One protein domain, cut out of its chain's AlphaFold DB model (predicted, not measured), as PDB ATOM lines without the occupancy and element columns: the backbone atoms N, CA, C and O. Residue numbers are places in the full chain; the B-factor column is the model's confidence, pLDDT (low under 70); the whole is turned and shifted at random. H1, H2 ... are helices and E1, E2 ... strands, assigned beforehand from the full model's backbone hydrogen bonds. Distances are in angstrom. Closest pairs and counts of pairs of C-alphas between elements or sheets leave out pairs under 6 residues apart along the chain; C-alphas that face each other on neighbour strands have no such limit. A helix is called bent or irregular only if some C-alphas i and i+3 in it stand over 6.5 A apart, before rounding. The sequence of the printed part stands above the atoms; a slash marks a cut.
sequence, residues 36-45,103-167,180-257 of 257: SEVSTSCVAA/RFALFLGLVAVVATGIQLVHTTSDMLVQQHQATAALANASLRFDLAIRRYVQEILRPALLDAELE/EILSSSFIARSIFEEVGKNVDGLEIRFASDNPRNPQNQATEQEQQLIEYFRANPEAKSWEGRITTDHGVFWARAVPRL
ATOM      1  N   SER A  36     121.676 136.157 144.260       58.50
ATOM      2  CA  SER A  36     120.738 137.226 144.584       58.50
ATOM      3  C   SER A  36     120.840 138.398 143.613       58.50
ATOM      4  O   SER A  36     120.064 139.340 143.695       58.50
ATOM      5  N   GLU A  37     121.763 138.316 142.652       67.75
ATOM      6  CA  GLU A  37     122.033 139.383 141.699       67.75
ATOM      7  C   GLU A  37     121.962 138.872 140.257       67.75
ATOM      8  O   GLU A  37     122.495 137.812 139.910       67.75
ATOM      9  N   VAL A  38     121.338 139.671 139.399       74.00
ATOM     10  CA  VAL A  38     121.221 139.441 137.960       74.00
ATOM     11  C   VAL A  38     121.730 140.680 137.235       74.00
ATOM     12  O   VAL A  38     121.478 141.819 137.629       74.00
ATOM     13  N   SER A  39     122.495 140.456 136.172       77.25
ATOM     14  CA  SER A  39     122.888 141.521 135.257       77.25
ATOM     15  C   SER A  39     121.946 141.503 134.065       77.25
ATOM     16  O   SER A  39     121.833 140.475 133.393       77.25
ATOM     17  N   THR A  40     121.307 142.634 133.790       72.50
ATOM     18  CA  THR A  40     120.312 142.762 132.727       72.50
ATOM     19  C   THR A  40     120.750 143.855 131.761       72.50
ATOM     20  O   THR A  40     121.078 144.968 132.168       72.50
ATOM     21  N   SER A  41     120.767 143.542 130.468       74.38
ATOM     22  CA  SER A  41     120.866 144.542 129.408       74.38
ATOM     23  C   SER A  41     119.547 144.577 128.654       74.38
ATOM     24  O   SER A  41     119.095 143.557 128.133       74.38
ATOM     25  N   CYS A  42     118.946 145.757 128.611       74.00
ATOM     26  CA  CYS A  42     117.704 146.065 127.932       74.00
ATOM     27  C   CYS A  42     118.006 146.919 126.698       74.00
ATOM     28  O   CYS A  42     118.790 147.864 126.750       74.00
ATOM     29  N   VAL A  43     117.370 146.594 125.580       66.69
ATOM     30  CA  VAL A  43     117.382 147.415 124.371       66.69
ATOM     31  C   VAL A  43     115.941 147.673 123.959       66.69
ATOM     32  O   VAL A  43     115.157 146.743 123.748       66.69
ATOM     33  N   ALA A  44     115.572 148.943 123.853       61.44
ATOM     34  CA  ALA A  44     114.298 149.348 123.305       61.44
ATOM     35  C   ALA A  44     114.379 149.151 121.800       61.44
ATOM     36  O   ALA A  44     115.183 149.779 121.109       61.44
ATOM     37  N   ALA A  45     113.480 148.327 121.277       52.97
ATOM     38  CA  ALA A  45     113.068 148.467 119.897       52.97
ATOM     39  C   ALA A  45     112.216 149.739 119.828       52.97
ATOM     40  O   ALA A  45     110.991 149.684 119.940       52.97
ATOM     41  N   ARG A 103      88.279 145.646  80.314       86.00
ATOM     42  CA  ARG A 103      88.246 144.459  81.188       86.00
ATOM     43  C   ARG A 103      89.651 143.905  81.438       86.00
ATOM     44  O   ARG A 103      89.972 143.587  82.578       86.00
ATOM     45  N   PHE A 104      90.493 143.854  80.403       91.31
ATOM     46  CA  PHE A 104      91.896 143.451  80.542       91.31
ATOM     47  C   PHE A 104      92.698 144.428  81.406       91.31
ATOM     48  O   PHE A 104      93.447 143.992  82.278       91.31
ATOM     49  N   ALA A 105      92.502 145.736  81.224       90.62
ATOM     50  CA  ALA A 105      93.165 146.754  82.035       90.62
ATOM     51  C   ALA A 105      92.791 146.643  83.525       90.62
ATOM     52  O   ALA A 105      93.667 146.720  84.384       90.62
ATOM     53  N   LEU A 106      91.513 146.398  83.840       91.00
ATOM     54  CA  LEU A 106      91.065 146.181  85.220       91.00
ATOM     55  C   LEU A 106      91.652 144.904  85.828       91.00
ATOM     56  O   LEU A 106      92.054 144.915  86.988       91.00
ATOM     57  N   PHE A 107      91.734 143.821  85.052       94.00
ATOM     58  CA  PHE A 107      92.338 142.573  85.514       94.00
ATOM     59  C   PHE A 107      93.832 142.742  85.819       94.00
ATOM     60  O   PHE A 107      94.282 142.375  86.901       94.00
ATOM     61  N   LEU A 108      94.593 143.360  84.911       94.50
ATOM     62  CA  LEU A 108      96.014 143.651  85.128       94.50
ATOM     63  C   LEU A 108      96.229 144.588  86.321       94.50
ATOM     64  O   LEU A 108      97.128 144.355  87.126       94.50
ATOM     65  N   GLY A 109      95.375 145.604  86.477       95.44
ATOM     66  CA  GLY A 109      95.388 146.481  87.645       95.44
ATOM     67  C   GLY A 109      95.144 145.719  88.950       95.44
ATOM     68  O   GLY A 109      95.876 145.913  89.915       95.44
ATOM     69  N   LEU A 110      94.174 144.798  88.970       96.12
ATOM     70  CA  LEU A 110      93.899 143.954  90.135       96.12
ATOM     71  C   LEU A 110      95.097 143.059  90.481       96.12
ATOM     72  O   LEU A 110      95.485 142.988  91.643       96.12
ATOM     73  N   VAL A 111      95.714 142.421  89.482       96.88
ATOM     74  CA  VAL A 111      96.911 141.588  89.682       96.88
ATOM     75  C   VAL A 111      98.070 142.418  90.235       96.88
ATOM     76  O   VAL A 111      98.729 141.985  91.177       96.88
ATOM     77  N   ALA A 112      98.288 143.628  89.713       95.62
ATOM     78  CA  ALA A 112      99.321 144.529  90.215       95.62
ATOM     79  C   ALA A 112      99.067 144.950  91.675       95.62
ATOM     80  O   ALA A 112     100.001 144.962  92.478       95.62
ATOM     81  N   VAL A 113      97.813 145.236  92.046       96.75
ATOM     82  CA  VAL A 113      97.436 145.573  93.431       96.75
ATOM     83  C   VAL A 113      97.663 144.386  94.367       96.75
ATOM     84  O   VAL A 113      98.246 144.560  95.435       96.75
ATOM     85  N   VAL A 114      97.265 143.177  93.963       96.81
ATOM     86  CA  VAL A 114      97.478 141.958  94.758       96.81
ATOM     87  C   VAL A 114      98.971 141.675  94.930       96.81
ATOM     88  O   VAL A 114      99.419 141.455  96.051       96.81
ATOM     89  N   ALA A 115      99.758 141.748  93.855       95.12
ATOM     90  CA  ALA A 115     101.204 141.551  93.916       95.12
ATOM     91  C   ALA A 115     101.889 142.587  94.825       95.12
ATOM     92  O   ALA A 115     102.735 142.225  95.643       95.12
ATOM     93  N   THR A 116     101.478 143.856  94.741       94.50
ATOM     94  CA  THR A 116     101.984 144.927  95.616       94.50
ATOM     95  C   THR A 116     101.613 144.668  97.076       94.50
ATOM     96  O   THR A 116     102.460 144.806  97.953       94.50
ATOM     97  N   GLY A 117     100.375 144.240  97.346       95.00
ATOM     98  CA  GLY A 117      99.923 143.891  98.695       95.00
ATOM     99  C   GLY A 117     100.717 142.732  99.301       95.00
ATOM    100  O   GLY A 117     101.168 142.833 100.438       95.00
ATOM    101  N   ILE A 118     100.954 141.666  98.529       94.75
ATOM    102  CA  ILE A 118     101.766 140.517  98.966       94.75
ATOM    103  C   ILE A 118     103.204 140.953  99.266       94.75
ATOM    104  O   ILE A 118     103.743 140.592 100.310       94.75
ATOM    105  N   GLN A 119     103.807 141.766  98.393       91.75
ATOM    106  CA  GLN A 119     105.153 142.299  98.612       91.75
ATOM    107  C   GLN A 119     105.226 143.148  99.893       91.75
ATOM    108  O   GLN A 119     106.174 143.024 100.665       91.75
ATOM    109  N   LEU A 120     104.212 143.978 100.162       92.75
ATOM    110  CA  LEU A 120     104.140 144.782 101.387       92.75
ATOM    111  C   LEU A 120     104.061 143.911 102.652       92.75
ATOM    112  O   LEU A 120     104.731 144.189 103.643       92.75
ATOM    113  N   VAL A 121     103.265 142.840 102.628       92.75
ATOM    114  CA  VAL A 121     103.150 141.913 103.767       92.75
ATOM    115  C   VAL A 121     104.462 141.167 104.000       92.75
ATOM    116  O   VAL A 121     104.921 141.087 105.136       92.75
ATOM    117  N   HIS A 122     105.101 140.668 102.939       91.56
ATOM    118  CA  HIS A 122     106.361 139.938 103.071       91.56
ATOM    119  C   HIS A 122     107.461 140.846 103.635       91.56
ATOM    120  O   HIS A 122     108.064 140.528 104.658       91.56
ATOM    121  N   THR A 123     107.639 142.030 103.046       85.44
ATOM    122  CA  THR A 123     108.646 143.006 103.497       85.44
ATOM    123  C   THR A 123     108.424 143.475 104.928       85.44
ATOM    124  O   THR A 123     109.382 143.560 105.692       85.44
ATOM    125  N   THR A 124     107.179 143.737 105.332       84.75
ATOM    126  CA  THR A 124     106.885 144.121 106.721       84.75
ATOM    127  C   THR A 124     107.140 142.973 107.693       84.75
ATOM    128  O   THR A 124     107.702 143.203 108.763       84.75
ATOM    129  N   SER A 125     106.802 141.734 107.322       83.56
ATOM    130  CA  SER A 125     107.081 140.564 108.159       83.56
ATOM    131  C   SER A 125     108.583 140.315 108.338       83.56
ATOM    132  O   SER A 125     109.039 140.132 109.468       83.56
ATOM    133  N   ASP A 126     109.367 140.417 107.262       80.25
ATOM    134  CA  ASP A 126     110.823 140.261 107.303       80.25
ATOM    135  C   ASP A 126     111.483 141.378 108.117       80.25
ATOM    136  O   ASP A 126     112.380 141.127 108.925       80.25
ATOM    137  N   MET A 127     111.007 142.616 107.951       77.69
ATOM    138  CA  MET A 127     111.520 143.779 108.671       77.69
ATOM    139  C   MET A 127     111.304 143.649 110.182       77.69
ATOM    140  O   MET A 127     112.217 143.944 110.956       77.69
ATOM    141  N   LEU A 128     110.139 143.157 110.613       80.19
ATOM    142  CA  LEU A 128     109.863 142.912 112.030       80.19
ATOM    143  C   LEU A 128     110.818 141.863 112.614       80.19
ATOM    144  O   LEU A 128     111.393 142.070 113.684       80.19
ATOM    145  N   VAL A 129     111.052 140.763 111.895       79.12
ATOM    146  CA  VAL A 129     111.994 139.721 112.335       79.12
ATOM    147  C   VAL A 129     113.426 140.258 112.407       79.12
ATOM    148  O   VAL A 129     114.131 140.004 113.387       79.12
ATOM    149  N   GLN A 130     113.859 141.047 111.420       77.88
ATOM    150  CA  GLN A 130     115.190 141.660 111.416       77.88
ATOM    151  C   GLN A 130     115.388 142.648 112.571       77.88
ATOM    152  O   GLN A 130     116.447 142.644 113.201       77.88
ATOM    153  N   GLN A 131     114.373 143.451 112.905       76.81
ATOM    154  CA  GLN A 131     114.434 144.358 114.055       76.81
ATOM    155  C   GLN A 131     114.606 143.598 115.377       76.81
ATOM    156  O   GLN A 131     115.416 143.998 116.220       76.81
ATOM    157  N   HIS A 132     113.912 142.471 115.552       77.31
ATOM    158  CA  HIS A 132     114.087 141.620 116.733       77.31
ATOM    159  C   HIS A 132     115.502 141.041 116.831       77.31
ATOM    160  O   HIS A 132     116.105 141.055 117.904       77.31
ATOM    161  N   GLN A 133     116.074 140.580 115.718       82.06
ATOM    162  CA  GLN A 133     117.435 140.039 115.715       82.06
ATOM    163  C   GLN A 133     118.491 141.116 115.992       82.06
ATOM    164  O   GLN A 133     119.416 140.873 116.766       82.06
ATOM    165  N   ALA A 134     118.342 142.314 115.418       83.12
ATOM    166  CA  ALA A 134     119.272 143.422 115.634       83.12
ATOM    167  C   ALA A 134     119.268 143.906 117.093       83.12
ATOM    168  O   ALA A 134     120.328 144.099 117.690       83.12
ATOM    169  N   THR A 135     118.085 144.040 117.698       84.12
ATOM    170  CA  THR A 135     117.944 144.444 119.107       84.12
ATOM    171  C   THR A 135     118.466 143.381 120.070       84.12
ATOM    172  O   THR A 135     119.208 143.710 120.997       84.12
ATOM    173  N   ALA A 136     118.178 142.101 119.819       84.75
ATOM    174  CA  ALA A 136     118.732 140.996 120.598       84.75
ATOM    175  C   ALA A 136     120.266 140.914 120.486       84.75
ATOM    176  O   ALA A 136     120.956 140.685 121.486       84.75
ATOM    177  N   ALA A 137     120.814 141.137 119.286       87.00
ATOM    178  CA  ALA A 137     122.254 141.165 119.055       87.00
ATOM    179  C   ALA A 137     122.926 142.319 119.809       87.00
ATOM    180  O   ALA A 137     123.946 142.091 120.464       87.00
ATOM    181  N   LEU A 138     122.332 143.518 119.780       87.94
ATOM    182  CA  LEU A 138     122.824 144.675 120.526       87.94
ATOM    183  C   LEU A 138     122.777 144.423 122.039       87.94
ATOM    184  O   LEU A 138     123.795 144.589 122.701       87.94
ATOM    185  N   ALA A 139     121.655 143.934 122.578       87.81
ATOM    186  CA  ALA A 139     121.525 143.619 124.005       87.81
ATOM    187  C   ALA A 139     122.574 142.587 124.458       87.81
ATOM    188  O   ALA A 139     123.215 142.731 125.500       87.81
ATOM    189  N   ASN A 140     122.808 141.552 123.645       88.19
ATOM    190  CA  ASN A 140     123.839 140.557 123.918       88.19
ATOM    191  C   ASN A 140     125.261 141.131 123.834       88.19
ATOM    192  O   ASN A 140     126.091 140.806 124.682       88.19
ATOM    193  N   ALA A 141     125.562 141.964 122.834       89.75
ATOM    194  CA  ALA A 141     126.866 142.605 122.706       89.75
ATOM    195  C   ALA A 141     127.143 143.516 123.908       89.75
ATOM    196  O   ALA A 141     128.162 143.348 124.577       89.75
ATOM    197  N   SER A 142     126.199 144.398 124.237       89.06
ATOM    198  CA  SER A 142     126.267 145.319 125.371       89.06
ATOM    199  C   SER A 142     126.491 144.588 126.697       89.06
ATOM    200  O   SER A 142     127.429 144.904 127.429       89.06
ATOM    201  N   LEU A 143     125.721 143.528 126.966       89.88
ATOM    202  CA  LEU A 143     125.900 142.703 128.161       89.88
ATOM    203  C   LEU A 143     127.284 142.041 128.223       89.88
ATOM    204  O   LEU A 143     127.914 141.993 129.279       89.88
ATOM    205  N   ARG A 144     127.783 141.516 127.099       89.19
ATOM    206  CA  ARG A 144     129.109 140.883 127.047       89.19
ATOM    207  C   ARG A 144     130.235 141.888 127.258       89.19
ATOM    208  O   ARG A 144     131.211 141.544 127.923       89.19
ATOM    209  N   PHE A 145     130.103 143.102 126.728       90.75
ATOM    210  CA  PHE A 145     131.060 144.178 126.972       90.75
ATOM    211  C   PHE A 145     131.095 144.571 128.454       90.75
ATOM    212  O   PHE A 145     132.186 144.671 129.011       90.75
ATOM    213  N   ASP A 146     129.943 144.687 129.122       89.44
ATOM    214  CA  ASP A 146     129.877 144.932 130.572       89.44
ATOM    215  C   ASP A 146     130.612 143.865 131.380       89.44
ATOM    216  O   ASP A 146     131.506 144.178 132.174       89.44
ATOM    217  N   LEU A 147     130.323 142.591 131.116       89.56
ATOM    218  CA  LEU A 147     131.006 141.491 131.793       89.56
ATOM    219  C   LEU A 147     132.517 141.493 131.526       89.56
ATOM    220  O   LEU A 147     133.301 141.227 132.438       89.56
ATOM    221  N   ALA A 148     132.940 141.804 130.297       90.88
ATOM    222  CA  ALA A 148     134.350 141.861 129.925       90.88
ATOM    223  C   ALA A 148     135.093 142.994 130.648       90.88
ATOM    224  O   ALA A 148     136.168 142.754 131.199       90.88
ATOM    225  N   ILE A 149     134.507 144.196 130.712       90.44
ATOM    226  CA  ILE A 149     135.065 145.337 131.451       90.44
ATOM    227  C   ILE A 149     135.217 144.976 132.928       90.44
ATOM    228  O   ILE A 149     136.288 145.143 133.510       90.44
ATOM    229  N   ARG A 150     134.165 144.423 133.540       88.81
ATOM    230  CA  ARG A 150     134.183 144.024 134.955       88.81
ATOM    231  C   ARG A 150     135.279 143.018 135.246       88.81
ATOM    232  O   ARG A 150     136.004 143.173 136.228       88.81
ATOM    233  N   ARG A 151     135.397 142.007 134.387       90.38
ATOM    234  CA  ARG A 151     136.407 140.962 134.502       90.38
ATOM    235  C   ARG A 151     137.814 141.533 134.367       90.38
ATOM    236  O   ARG A 151     138.656 141.233 135.202       90.38
ATOM    237  N   TYR A 152     138.045 142.412 133.392       91.56
ATOM    238  CA  TYR A 152     139.316 143.121 133.242       91.56
ATOM    239  C   TYR A 152     139.671 143.917 134.505       91.56
ATOM    240  O   TYR A 152     140.787 143.816 135.017       91.56
ATOM    241  N   VAL A 153     138.709 144.658 135.063       89.69
ATOM    242  CA  VAL A 153     138.937 145.426 136.290       89.69
ATOM    243  C   VAL A 153     139.278 144.509 137.470       89.69
ATOM    244  O   VAL A 153     140.173 144.824 138.249       89.69
ATOM    245  N   GLN A 154     138.587 143.378 137.614       88.69
ATOM    246  CA  GLN A 154     138.784 142.451 138.734       88.69
ATOM    247  C   GLN A 154     140.067 141.625 138.632       88.69
ATOM    248  O   GLN A 154     140.731 141.429 139.646       88.69
ATOM    249  N   GLU A 155     140.391 141.119 137.443       90.50
ATOM    250  CA  GLU A 155     141.488 140.167 137.234       90.50
ATOM    251  C   GLU A 155     142.819 140.856 136.915       90.50
ATOM    252  O   GLU A 155     143.869 140.279 137.184       90.50
ATOM    253  N   ILE A 156     142.793 142.065 136.342       89.50
ATOM    254  CA  ILE A 156     144.001 142.746 135.852       89.50
ATOM    255  C   ILE A 156     144.211 144.073 136.577       89.50
ATOM    256  O   ILE A 156     145.244 144.260 137.216       89.50
ATOM    257  N   LEU A 157     143.239 144.990 136.512       86.69
ATOM    258  CA  LEU A 157     143.438 146.354 137.014       86.69
ATOM    259  C   LEU A 157     143.583 146.399 138.538       86.69
ATOM    260  O   LEU A 157     144.529 146.987 139.050       86.69
ATOM    261  N   ARG A 158     142.652 145.777 139.271       84.62
ATOM    262  CA  ARG A 158     142.644 145.816 140.737       84.62
ATOM    263  C   ARG A 158     143.902 145.169 141.338       84.62
ATOM    264  O   ARG A 158     144.493 145.822 142.191       84.62
ATOM    265  N   PRO A 159     144.343 143.961 140.931       85.75
ATOM    266  CA  PRO A 159     145.587 143.385 141.443       85.75
ATOM    267  C   PRO A 159     146.801 144.270 141.158       85.75
ATOM    268  O   PRO A 159     147.545 144.566 142.079       85.75
ATOM    269  N   ALA A 160     146.939 144.789 139.931       85.12
ATOM    270  CA  ALA A 160     148.066 145.648 139.570       85.12
ATOM    271  C   ALA A 160     148.120 146.952 140.387       85.12
ATOM    272  O   ALA A 160     149.201 147.417 140.740       85.12
ATOM    273  N   LEU A 161     146.961 147.542 140.695       80.88
ATOM    274  CA  LEU A 161     146.879 148.736 141.540       80.88
ATOM    275  C   LEU A 161     147.217 148.432 142.999       80.88
ATOM    276  O   LEU A 161     147.943 149.202 143.615       80.88
ATOM    277  N   LEU A 162     146.728 147.311 143.532       79.06
ATOM    278  CA  LEU A 162     147.071 146.884 144.887       79.06
ATOM    279  C   LEU A 162     148.572 146.588 144.991       79.06
ATOM    280  O   LEU A 162     149.218 147.091 145.903       79.06
ATOM    281  N   ASP A 163     149.149 145.865 144.030       78.69
ATOM    282  CA  ASP A 163     150.584 145.566 143.988       78.69
ATOM    283  C   ASP A 163     151.438 146.846 143.930       78.69
ATOM    284  O   ASP A 163     152.469 146.930 144.594       78.69
ATOM    285  N   ALA A 164     150.992 147.869 143.190       73.06
ATOM    286  CA  ALA A 164     151.655 149.171 143.128       73.06
ATOM    287  C   ALA A 164     151.501 150.000 144.421       73.06
ATOM    288  O   ALA A 164     152.412 150.742 144.777       73.06
ATOM    289  N   GLU A 165     150.376 149.884 145.134       64.44
ATOM    290  CA  GLU A 165     150.162 150.521 146.446       64.44
ATOM    291  C   GLU A 165     150.928 149.812 147.580       64.44
ATOM    292  O   GLU A 165     151.232 150.424 148.603       64.44
ATOM    293  N   LEU A 166     151.276 148.534 147.400       56.75
ATOM    294  CA  LEU A 166     152.100 147.738 148.317       56.75
ATOM    295  C   LEU A 166     153.612 148.049 148.220       56.75
ATOM    296  O   LEU A 166     154.387 147.517 149.022       56.75
ATOM    297  N   GLU A 167     154.045 148.917 147.297       56.94
ATOM    298  CA  GLU A 167     155.441 149.361 147.187       56.94
ATOM    299  C   GLU A 167     155.892 150.146 148.446       56.94
ATOM    300  O   GLU A 167     155.201 151.072 148.883       56.94
ATOM    301  N   GLU A 180     135.642 154.697 142.617       77.88
ATOM    302  CA  GLU A 180     135.957 155.216 141.281       77.88
ATOM    303  C   GLU A 180     137.091 154.444 140.598       77.88
ATOM    304  O   GLU A 180     137.128 154.337 139.377       77.88
ATOM    305  N   ILE A 181     138.007 153.891 141.394       75.81
ATOM    306  CA  ILE A 181     139.218 153.220 140.917       75.81
ATOM    307  C   ILE A 181     139.126 151.709 141.142       75.81
ATOM    308  O   ILE A 181     139.576 150.913 140.320       75.81
ATOM    309  N   LEU A 182     138.543 151.296 142.269       79.00
ATOM    310  CA  LEU A 182     138.596 149.907 142.713       79.00
ATOM    311  C   LEU A 182     137.287 149.148 142.495       79.00
ATOM    312  O   LEU A 182     137.309 147.916 142.546       79.00
ATOM    313  N   SER A 183     136.145 149.803 142.264       83.31
ATOM    314  CA  SER A 183     134.865 149.112 142.057       83.31
ATOM    315  C   SER A 183     134.650 148.771 140.583       83.31
ATOM    316  O   SER A 183     134.349 149.637 139.765       83.31
ATOM    317  N   SER A 184     134.702 147.477 140.252       84.88
ATOM    318  CA  SER A 184     134.377 146.997 138.901       84.88
ATOM    319  C   SER A 184     132.953 147.347 138.480       84.88
ATOM    320  O   SER A 184     132.712 147.628 137.311       84.88
ATOM    321  N   SER A 185     132.016 147.385 139.432       81.94
ATOM    322  CA  SER A 185     130.642 147.804 139.165       81.94
ATOM    323  C   SER A 185     130.517 149.291 138.869       81.94
ATOM    324  O   SER A 185     129.692 149.649 138.039       81.94
ATOM    325  N   PHE A 186     131.307 150.133 139.540       86.00
ATOM    326  CA  PHE A 186     131.286 151.574 139.301       86.00
ATOM    327  C   PHE A 186     131.890 151.899 137.935       86.00
ATOM    328  O   PHE A 186     131.253 152.582 137.148       86.00
ATOM    329  N   ILE A 187     133.063 151.336 137.628       87.62
ATOM    330  CA  ILE A 187     133.759 151.561 136.353       87.62
ATOM    331  C   ILE A 187     132.929 151.068 135.166       87.62
ATOM    332  O   ILE A 187     132.789 151.770 134.172       87.62
ATOM    333  N   ALA A 188     132.360 149.864 135.254       87.50
ATOM    334  CA  ALA A 188     131.545 149.350 134.160       87.50
ATOM    335  C   ALA A 188     130.291 150.211 133.959       87.50
ATOM    336  O   ALA A 188     129.988 150.611 132.839       87.50
ATOM    337  N   ARG A 189     129.619 150.587 135.053       86.06
ATOM    338  CA  ARG A 189     128.449 151.459 134.990       86.06
ATOM    339  C   ARG A 189     128.770 152.836 134.411       86.06
ATOM    340  O   ARG A 189     128.027 153.276 133.549       86.06
ATOM    341  N   SER A 190     129.850 153.491 134.832       88.62
ATOM    342  CA  SER A 190     130.202 154.821 134.319       88.62
ATOM    343  C   SER A 190     130.514 154.797 132.822       88.62
ATOM    344  O   SER A 190     130.102 155.696 132.094       88.62
ATOM    345  N   ILE A 191     131.164 153.733 132.336       89.31
ATOM    346  CA  ILE A 191     131.381 153.525 130.901       89.31
ATOM    347  C   ILE A 191     130.041 153.370 130.172       89.31
ATOM    348  O   ILE A 191     129.838 153.998 129.136       89.31
ATOM    349  N   PHE A 192     129.107 152.578 130.703       86.62
ATOM    350  CA  PHE A 192     127.807 152.376 130.055       86.62
ATOM    351  C   PHE A 192     126.853 153.559 130.162       86.62
ATOM    352  O   PHE A 192     126.078 153.769 129.235       86.62
ATOM    353  N   GLU A 193     126.927 154.357 131.224       87.06
ATOM    354  CA  GLU A 193     126.221 155.636 131.303       87.06
ATOM    355  C   GLU A 193     126.712 156.587 130.202       87.06
ATOM    356  O   GLU A 193     125.904 157.273 129.583       87.06
ATOM    357  N   GLU A 194     128.010 156.586 129.887       89.19
ATOM    358  CA  GLU A 194     128.556 157.386 128.784       89.19
ATOM    359  C   GLU A 194     128.181 156.830 127.400       89.19
ATOM    360  O   GLU A 194     127.826 157.588 126.496       89.19
ATOM    361  N   VAL A 195     128.194 155.503 127.226       87.12
ATOM    362  CA  VAL A 195     127.734 154.856 125.983       87.12
ATOM    363  C   VAL A 195     126.243 155.113 125.757       87.12
ATOM    364  O   VAL A 195     125.851 155.462 124.647       87.12
ATOM    365  N   GLY A 196     125.418 155.003 126.801       83.69
ATOM    366  CA  GLY A 196     123.969 155.199 126.733       83.69
ATOM    367  C   GLY A 196     123.555 156.608 126.307       83.69
ATOM    368  O   GLY A 196     122.544 156.760 125.634       83.69
ATOM    369  N   LYS A 197     124.364 157.642 126.589       85.88
ATOM    370  CA  LYS A 197     124.120 159.009 126.079       85.88
ATOM    371  C   LYS A 197     124.177 159.111 124.554       85.88
ATOM    372  O   LYS A 197     123.607 160.036 123.990       85.88
ATOM    373  N   ASN A 198     124.907 158.203 123.907       86.50
ATOM    374  CA  ASN A 198     125.128 158.198 122.461       86.50
ATOM    375  C   ASN A 198     124.351 157.078 121.750       86.50
ATOM    376  O   ASN A 198     124.368 157.007 120.521       86.50
ATOM    377  N   VAL A 199     123.709 156.181 122.506       83.88
ATOM    378  CA  VAL A 199     122.962 155.036 121.984       83.88
ATOM    379  C   VAL A 199     121.553 155.070 122.556       83.88
ATOM    380  O   VAL A 199     121.296 154.574 123.655       83.88
ATOM    381  N   ASP A 200     120.634 155.634 121.776       81.94
ATOM    382  CA  ASP A 200     119.224 155.697 122.141       81.94
ATOM    383  C   ASP A 200     118.648 154.296 122.376       81.94
ATOM    384  O   ASP A 200     118.872 153.355 121.611       81.94
ATOM    385  N   GLY A 201     117.868 154.167 123.447       80.06
ATOM    386  CA  GLY A 201     117.170 152.929 123.771       80.06
ATOM    387  C   GLY A 201     118.052 151.819 124.345       80.06
ATOM    388  O   GLY A 201     117.542 150.721 124.538       80.06
ATOM    389  N   LEU A 202     119.331 152.053 124.645       84.25
ATOM    390  CA  LEU A 202     120.161 151.090 125.373       84.25
ATOM    391  C   LEU A 202     120.140 151.390 126.876       84.25
ATOM    392  O   LEU A 202     120.574 152.452 127.311       84.25
ATOM    393  N   GLU A 203     119.716 150.416 127.678       84.00
ATOM    394  CA  GLU A 203     119.756 150.491 129.137       84.00
ATOM    395  C   GLU A 203     120.470 149.257 129.709       84.00
ATOM    396  O   GLU A 203     120.200 148.117 129.327       84.00
ATOM    397  N   ILE A 204     121.405 149.461 130.638       85.12
ATOM    398  CA  ILE A 204     122.061 148.365 131.363       85.12
ATOM    399  C   ILE A 204     121.852 148.567 132.852       85.12
ATOM    400  O   ILE A 204     122.185 149.618 133.400       85.12
ATOM    401  N   ARG A 205     121.334 147.529 133.508       84.94
ATOM    402  CA  ARG A 205     121.021 147.536 134.933       84.94
ATOM    403  C   ARG A 205     121.606 146.320 135.635       84.94
ATOM    404  O   ARG A 205     121.749 145.232 135.075       84.94
ATOM    405  N   PHE A 206     121.907 146.513 136.911       85.56
ATOM    406  CA  PHE A 206     122.279 145.437 137.821       85.56
ATOM    407  C   PHE A 206     121.160 145.309 138.833       85.56
ATOM    408  O   PHE A 206     121.085 146.118 139.751       85.56
ATOM    409  N   ALA A 207     120.296 144.322 138.639       88.19
ATOM    410  CA  ALA A 207     119.168 144.089 139.518       88.19
ATOM    411  C   ALA A 207     119.577 143.139 140.646       88.19
ATOM    412  O   ALA A 207     120.187 142.090 140.418       88.19
ATOM    413  N   SER A 208     119.253 143.516 141.872       87.19
ATOM    414  CA  SER A 208     119.451 142.704 143.067       87.19
ATOM    415  C   SER A 208     118.267 142.900 144.003       87.19
ATOM    416  O   SER A 208     117.672 143.977 144.046       87.19
ATOM    417  N   ASP A 209     117.912 141.857 144.744       86.25
ATOM    418  CA  ASP A 209     116.858 141.921 145.757       86.25
ATOM    419  C   ASP A 209     117.319 142.639 147.037       86.25
ATOM    420  O   ASP A 209     116.504 143.265 147.710       86.25
ATOM    421  N   ASN A 210     118.621 142.596 147.341       86.00
ATOM    422  CA  ASN A 210     119.244 143.275 148.477       86.00
ATOM    423  C   ASN A 210     120.530 144.015 148.054       86.00
ATOM    424  O   ASN A 210     121.652 143.594 148.378       86.00
ATOM    425  N   PRO A 211     120.410 145.103 147.278       83.75
ATOM    426  CA  PRO A 211     121.557 145.822 146.765       83.75
ATOM    427  C   PRO A 211     122.208 146.705 147.839       83.75
ATOM    428  O   PRO A 211     121.550 147.361 148.640       83.75
ATOM    429  N   ARG A 212     123.536 146.852 147.770       77.81
ATOM    430  CA  ARG A 212     124.250 147.887 148.551       77.81
ATOM    431  C   ARG A 212     124.001 149.308 148.035       77.81
ATOM    432  O   ARG A 212     124.175 150.265 148.778       77.81
ATOM    433  N   ASN A 213     123.662 149.440 146.752       79.06
ATOM    434  CA  ASN A 213     123.276 150.702 146.126       79.06
ATOM    435  C   ASN A 213     121.768 150.650 145.833       79.06
ATOM    436  O   ASN A 213     121.388 149.843 144.986       79.06
ATOM    437  N   PRO A 214     120.930 151.511 146.437       84.38
ATOM    438  CA  PRO A 214     119.483 151.525 146.201       84.38
ATOM    439  C   PRO A 214     119.076 151.602 144.723       84.38
ATOM    440  O   PRO A 214     118.040 151.074 144.341       84.38
ATOM    441  N   GLN A 215     119.907 152.193 143.857       81.31
ATOM    442  CA  GLN A 215     119.637 152.258 142.415       81.31
ATOM    443  C   GLN A 215     119.640 150.890 141.713       81.31
ATOM    444  O   GLN A 215     119.135 150.777 140.601       81.31
ATOM    445  N   ASN A 216     120.221 149.869 142.342       84.38
ATOM    446  CA  ASN A 216     120.278 148.498 141.841       84.38
ATOM    447  C   ASN A 216     119.133 147.629 142.392       84.38
ATOM    448  O   ASN A 216     119.173 146.406 142.251       84.38
ATOM    449  N   GLN A 217     118.152 148.229 143.074       88.75
ATOM    450  CA  GLN A 217     116.987 147.497 143.554       88.75
ATOM    451  C   GLN A 217     116.220 146.951 142.353       88.75
ATOM    452  O   GLN A 217     115.910 147.694 141.421       88.75
ATOM    453  N   ALA A 218     115.960 145.646 142.380       88.00
ATOM    454  CA  ALA A 218     115.189 144.981 141.346       88.00
ATOM    455  C   ALA A 218     113.756 145.529 141.307       88.00
ATOM    456  O   ALA A 218     113.110 145.667 142.348       88.00
ATOM    457  N   THR A 219     113.259 145.803 140.103       88.81
ATOM    458  CA  THR A 219     111.824 146.000 139.858       88.81
ATOM    459  C   THR A 219     111.063 144.681 140.011       88.81
ATOM    460  O   THR A 219     111.668 143.610 140.049       88.81
ATOM    461  N   GLU A 220     109.730 144.724 140.040       89.31
ATOM    462  CA  GLU A 220     108.896 143.514 140.149       89.31
ATOM    463  C   GLU A 220     109.223 142.471 139.066       89.31
ATOM    464  O   GLU A 220     109.304 141.274 139.338       89.31
ATOM    465  N   GLN A 221     109.471 142.916 137.833       87.62
ATOM    466  CA  GLN A 221     109.806 142.018 136.728       87.62
ATOM    467  C   GLN A 221     111.244 141.506 136.814       87.62
ATOM    468  O   GLN A 221     111.504 140.332 136.563       87.62
ATOM    469  N   GLU A 222     112.192 142.352 137.220       89.88
ATOM    470  CA  GLU A 222     113.566 141.911 137.471       89.88
ATOM    471  C   GLU A 222     113.635 140.920 138.644       89.88
ATOM    472  O   GLU A 222     114.441 139.989 138.621       89.88
ATOM    473  N   GLN A 223     112.756 141.058 139.638       90.69
ATOM    474  CA  GLN A 223     112.625 140.115 140.742       90.69
ATOM    475  C   GLN A 223     112.136 138.746 140.256       90.69
ATOM    476  O   GLN A 223     112.711 137.730 140.643       90.69
ATOM    477  N   GLN A 224     111.175 138.704 139.326       90.81
ATOM    478  CA  GLN A 224     110.769 137.456 138.664       90.81
ATOM    479  C   GLN A 224     111.934 136.809 137.900       90.81
ATOM    480  O   GLN A 224     112.087 135.588 137.918       90.81
ATOM    481  N   LEU A 225     112.801 137.607 137.264       90.81
ATOM    482  CA  LEU A 225     114.021 137.093 136.633       90.81
ATOM    483  C   LEU A 225     115.001 136.515 137.665       90.81
ATOM    484  O   LEU A 225     115.583 135.453 137.433       90.81
ATOM    485  N   ILE A 226     115.194 137.187 138.802       91.19
ATOM    486  CA  ILE A 226     116.028 136.680 139.900       91.19
ATOM    487  C   ILE A 226     115.480 135.337 140.399       91.19
ATOM    488  O   ILE A 226     116.236 134.373 140.536       91.19
ATOM    489  N   GLU A 227     114.169 135.238 140.614       92.12
ATOM    490  CA  GLU A 227     113.497 133.995 141.007       92.12
ATOM    491  C   GLU A 227     113.641 132.898 139.948       92.12
ATOM    492  O   GLU A 227     113.961 131.759 140.290       92.12
ATOM    493  N   TYR A 228     113.530 133.238 138.662       92.12
ATOM    494  CA  TYR A 228     113.772 132.312 137.556       92.12
ATOM    495  C   TYR A 228     115.182 131.700 137.610       92.12
ATOM    496  O   TYR A 228     115.324 130.480 137.506       92.12
ATOM    497  N   PHE A 229     116.231 132.502 137.826       92.88
ATOM    498  CA  PHE A 229     117.606 131.992 137.917       92.88
ATOM    499  C   PHE A 229     117.902 131.237 139.220       92.88
ATOM    500  O   PHE A 229     118.819 130.409 139.255       92.88
ATOM    501  N   ARG A 230     117.145 131.506 140.291       90.06
ATOM    502  CA  ARG A 230     117.184 130.708 141.527       90.06
ATOM    503  C   ARG A 230     116.540 129.342 141.326       90.06
ATOM    504  O   ARG A 230     117.111 128.349 141.764       90.06
ATOM    505  N   ALA A 231     115.395 129.301 140.647       93.88
ATOM    506  CA  ALA A 231     114.670 128.073 140.338       93.88
ATOM    507  C   ALA A 231     115.384 127.206 139.287       93.88
ATOM    508  O   ALA A 231     115.260 125.988 139.332       93.88
ATOM    509  N   ASN A 232     116.169 127.817 138.389       92.25
ATOM    510  CA  ASN A 232     116.905 127.134 137.319       92.25
ATOM    511  C   ASN A 232     118.417 127.441 137.411       92.25
ATOM    512  O   ASN A 232     118.936 128.263 136.646       92.25
ATOM    513  N   PRO A 233     119.169 126.833 138.352       89.50
ATOM    514  CA  PRO A 233     120.574 127.172 138.584       89.50
ATOM    515  C   PRO A 233     121.508 126.916 137.390       89.50
ATOM    516  O   PRO A 233     122.581 127.523 137.313       89.50
ATOM    517  N   GLU A 234     121.139 126.025 136.479       90.75
ATOM    518  CA  GLU A 234     121.858 125.712 135.243       90.75
ATOM    519  C   GLU A 234     121.587 126.705 134.103       90.75
ATOM    520  O   GLU A 234     122.352 126.740 133.132       90.75
ATOM    521  N   ALA A 235     120.548 127.539 134.220       89.94
ATOM    522  CA  ALA A 235     120.227 128.548 133.223       89.94
ATOM    523  C   ALA A 235     121.349 129.594 133.138       89.94
ATOM    524  O   ALA A 235     121.681 130.280 134.106       89.94
ATOM    525  N   LYS A 236     121.947 129.720 131.949       89.31
ATOM    526  CA  LYS A 236     123.074 130.637 131.695       89.31
ATOM    527  C   LYS A 236     122.630 132.028 131.259       89.31
ATOM    528  O   LYS A 236     123.381 132.981 131.431       89.31
ATOM    529  N   SER A 237     121.449 132.136 130.660       90.00
ATOM    530  CA  SER A 237     120.859 133.403 130.243       90.00
ATOM    531  C   SER A 237     119.345 133.289 130.122       90.00
ATOM    532  O   SER A 237     118.813 132.190 129.969       90.00
ATOM    533  N   TRP A 238     118.687 134.437 130.131       91.62
ATOM    534  CA  TRP A 238     117.276 134.620 129.825       91.62
ATOM    535  C   TRP A 238     117.144 135.716 128.766       91.62
ATOM    536  O   TRP A 238     117.944 136.654 128.750       91.62
ATOM    537  N   GLU A 239     116.164 135.589 127.878       90.06
ATOM    538  CA  GLU A 239     115.853 136.571 126.840       90.06
ATOM    539  C   GLU A 239     114.340 136.734 126.736       90.06
ATOM    540  O   GLU A 239     113.607 135.742 126.761       90.06
ATOM    541  N   GLY A 240     113.868 137.968 126.599       87.62
ATOM    542  CA  GLY A 240     112.442 138.234 126.474       87.62
ATOM    543  C   GLY A 240     112.092 139.710 126.565       87.62
ATOM    544  O   GLY A 240     112.961 140.577 126.643       87.62
ATOM    545  N   ARG A 241     110.789 139.997 126.545       88.25
ATOM    546  CA  ARG A 241     110.272 141.354 126.744       88.25
ATOM    547  C   ARG A 241     110.092 141.646 128.229       88.25
ATOM    548  O   ARG A 241     109.541 140.819 128.948       88.25
ATOM    549  N   ILE A 242     110.515 142.833 128.641       86.69
ATOM    550  CA  ILE A 242     110.380 143.377 129.998       86.69
ATOM    551  C   ILE A 242     109.842 144.802 129.880       86.69
ATOM    552  O   ILE A 242     110.234 145.568 129.001       86.69
ATOM    553  N   THR A 243     108.910 145.137 130.755       85.06
ATOM    554  CA  THR A 243     108.427 146.482 131.031       85.06
ATOM    555  C   THR A 243     109.233 147.079 132.180       85.06
ATOM    556  O   THR A 243     109.194 146.594 133.308       85.06
ATOM    557  N   THR A 244     109.953 148.152 131.894       77.44
ATOM    558  CA  THR A 244     110.574 149.005 132.908       77.44
ATOM    559  C   THR A 244     109.770 150.296 133.048       77.44
ATOM    560  O   THR A 244     108.857 150.562 132.260       77.44
ATOM    561  N   ASP A 245     110.148 151.144 134.004       73.62
ATOM    562  CA  ASP A 245     109.588 152.496 134.149       73.62
ATOM    563  C   ASP A 245     109.764 153.348 132.874       73.62
ATOM    564  O   ASP A 245     109.034 154.311 132.646       73.62
ATOM    565  N   HIS A 246     110.720 152.976 132.015       73.12
ATOM    566  CA  HIS A 246     111.062 153.673 130.777       73.12
ATOM    567  C   HIS A 246     110.377 153.090 129.525       73.12
ATOM    568  O   HIS A 246     110.609 153.585 128.422       73.12
ATOM    569  N   GLY A 247     109.539 152.052 129.664       79.81
ATOM    570  CA  GLY A 247     108.788 151.443 128.560       79.81
ATOM    571  C   GLY A 247     109.010 149.937 128.394       79.81
ATOM    572  O   GLY A 247     109.422 149.239 129.316       79.81
ATOM    573  N   VAL A 248     108.696 149.407 127.208       84.88
ATOM    574  CA  VAL A 248     108.857 147.977 126.890       84.88
ATOM    575  C   VAL A 248     110.146 147.760 126.107       84.88
ATOM    576  O   VAL A 248     110.330 148.313 125.024       84.88
ATOM    577  N   PHE A 249     111.010 146.903 126.638       83.62
ATOM    578  CA  PHE A 249     112.326 146.595 126.096       83.62
ATOM    579  C   PHE A 249     112.425 145.112 125.758       83.62
ATOM    580  O   PHE A 249     111.818 144.262 126.413       83.62
ATOM    581  N   TRP A 250     113.231 144.795 124.748       87.44
ATOM    582  CA  TRP A 250     113.777 143.454 124.610       87.44
ATOM    583  C   TRP A 250     115.023 143.369 125.485       87.44
ATOM    584  O   TRP A 250     115.940 144.175 125.330       87.44
ATOM    585  N   ALA A 251     115.074 142.418 126.409       89.19
ATOM    586  CA  ALA A 251     116.200 142.282 127.315       89.19
ATOM    587  C   ALA A 251     116.840 140.910 127.251       89.19
ATOM    588  O   ALA A 251     116.201 139.889 126.990       89.19
ATOM    589  N   ARG A 252     118.131 140.918 127.568       90.31
ATOM    590  CA  ARG A 252     118.921 139.739 127.869       90.31
ATOM    591  C   ARG A 252     119.439 139.858 129.293       90.31
ATOM    592  O   ARG A 252     120.070 140.852 129.649       90.31
ATOM    593  N   ALA A 253     119.227 138.815 130.077       91.38
ATOM    594  CA  ALA A 253     119.701 138.733 131.446       91.38
ATOM    595  C   ALA A 253     120.619 137.531 131.644       91.38
ATOM    596  O   ALA A 253     120.466 136.487 131.005       91.38
ATOM    597  N   VAL A 254     121.582 137.685 132.544       90.38
ATOM    598  CA  VAL A 254     122.509 136.631 132.961       90.38
ATOM    599  C   VAL A 254     122.649 136.657 134.482       90.38
ATOM    600  O   VAL A 254     122.725 137.741 135.072       90.38
ATOM    601  N   PRO A 255     122.704 135.488 135.141       88.25
ATOM    602  CA  PRO A 255     122.955 135.445 136.571       88.25
ATOM    603  C   PRO A 255     124.388 135.912 136.841       88.25
ATOM    604  O   PRO A 255     125.314 135.545 136.109       88.25
ATOM    605  N   ARG A 256     124.591 136.707 137.896       74.44
ATOM    606  CA  ARG A 256     125.950 136.966 138.381       74.44
ATOM    607  C   ARG A 256     126.519 135.699 139.022       74.44
ATOM    608  O   ARG A 256     125.796 134.943 139.672       74.44
ATOM    609  N   LEU A 257     127.812 135.478 138.786       57.12
ATOM    610  CA  LEU A 257     128.615 134.420 139.406       57.12
ATOM    611  C   LEU A 257     129.127 134.859 140.777       57.12
ATOM    612  O   LEU A 257     129.493 136.051 140.898       57.12
TER     613      LEU A 257
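What this domain is: This is residues 36 to 45, 103 to 167 and 180 to 257 of the 257 residues of the protein "DUF3365 domain-containing protein" of Planctomycetes bacterium (UniProt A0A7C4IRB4). A small, strongly twisted sheet of four strands is sandwiched between helices, and one very long helix, H1, runs past one face of it and far beyond, so that its residues 103 to 130 stick out as a bare arm. H3 covers the opposite face, giving three layers, helices on both faces of a sheet: H1a and H2 on one face, H3 on the other. The printed part has 153 residues, in the order E1, H1, H2, E2, H3, E3, E4; the sheet runs E2, E1, E4, E3, antiparallel throughout, and the class is mixed, helices and strands. It is only just extended, close to loose, with a radius of gyration of the C-alphas of 22.4 A and spans of 93 by 34 by 28 A; without residues 103 to 130, which stand free, the body spans 51 by 35 by 26 A.

Where its parts are: Find C-alpha 37 at (122.033, 139.383, 141.699), where E1, residues 37 to 43, begins. After the cut, H1, residues 103 to 165, was assigned as one helix by its hydrogen bonds but is bent: C-alphas 155 and 158 are 6.7 A apart. Its arm H1a, residues 103 to 155, runs 77.4 A from C-alpha 103 at (88.246, 144.459, 81.188); its arm H1b is residues 158 to 165. Then come H2, residues 184 to 196, E2, residues 202 to 208, H3, residues 220 to 231, E3, residues 238 to 244, and E4, residues 247 to 255, which spans 22.8 A, bends by 66 degrees at residue 250 and ends at C-alpha 255 at (122.955, 135.445, 136.571).

How they stand to each other: Start at the inner strand E1: N 40 and O 205 of E2 are 2.9 A apart, and N 41 and O 252 of E4 are 2.9 A apart, both within hydrogen-bond range. E3 and E4 form a hairpin, with N 249 and O 242 at 2.8 A. H1a is on the sheet at a height over the sheet of 9.3 A, over E1 and E4; its closest C-alphas to E1 are Leu 143 and Ser 41, 5.5 A. On the local plane it stands at 31 degrees to E1, only just slantwise to the strands. With residues 146 to 154 alone it touches H2, opposite ways at a shallow tilt of 30 degrees, C-alphas 150 and 184 being closest at 4.9 A. H2 is on the sheet, and its closest C-alphas to E2 are those of Gly 196 and Leu 202, 5.8 A apart. H3 is on the opposite face from H1a; its closest C-alphas to E1 are Ile 226 and Val 38, 6.2 A. H1b is not on the sheet. In H1a, H1b, H2 and H3 every O i to N i+4 pair is within hydrogen-bond range.

The domain as a whole: Look for the farthest C-alphas, Arg 103 and Glu 167, at 94.3 A. The cuts leave gaps of 46.2 A from C-alpha 45 to 103 and 21.2 A from 167 to 180. The link from E2 to H3 is long. Confidence is under 70 at residues 36 to 37, 43 to 45, 165 to 167 and 257.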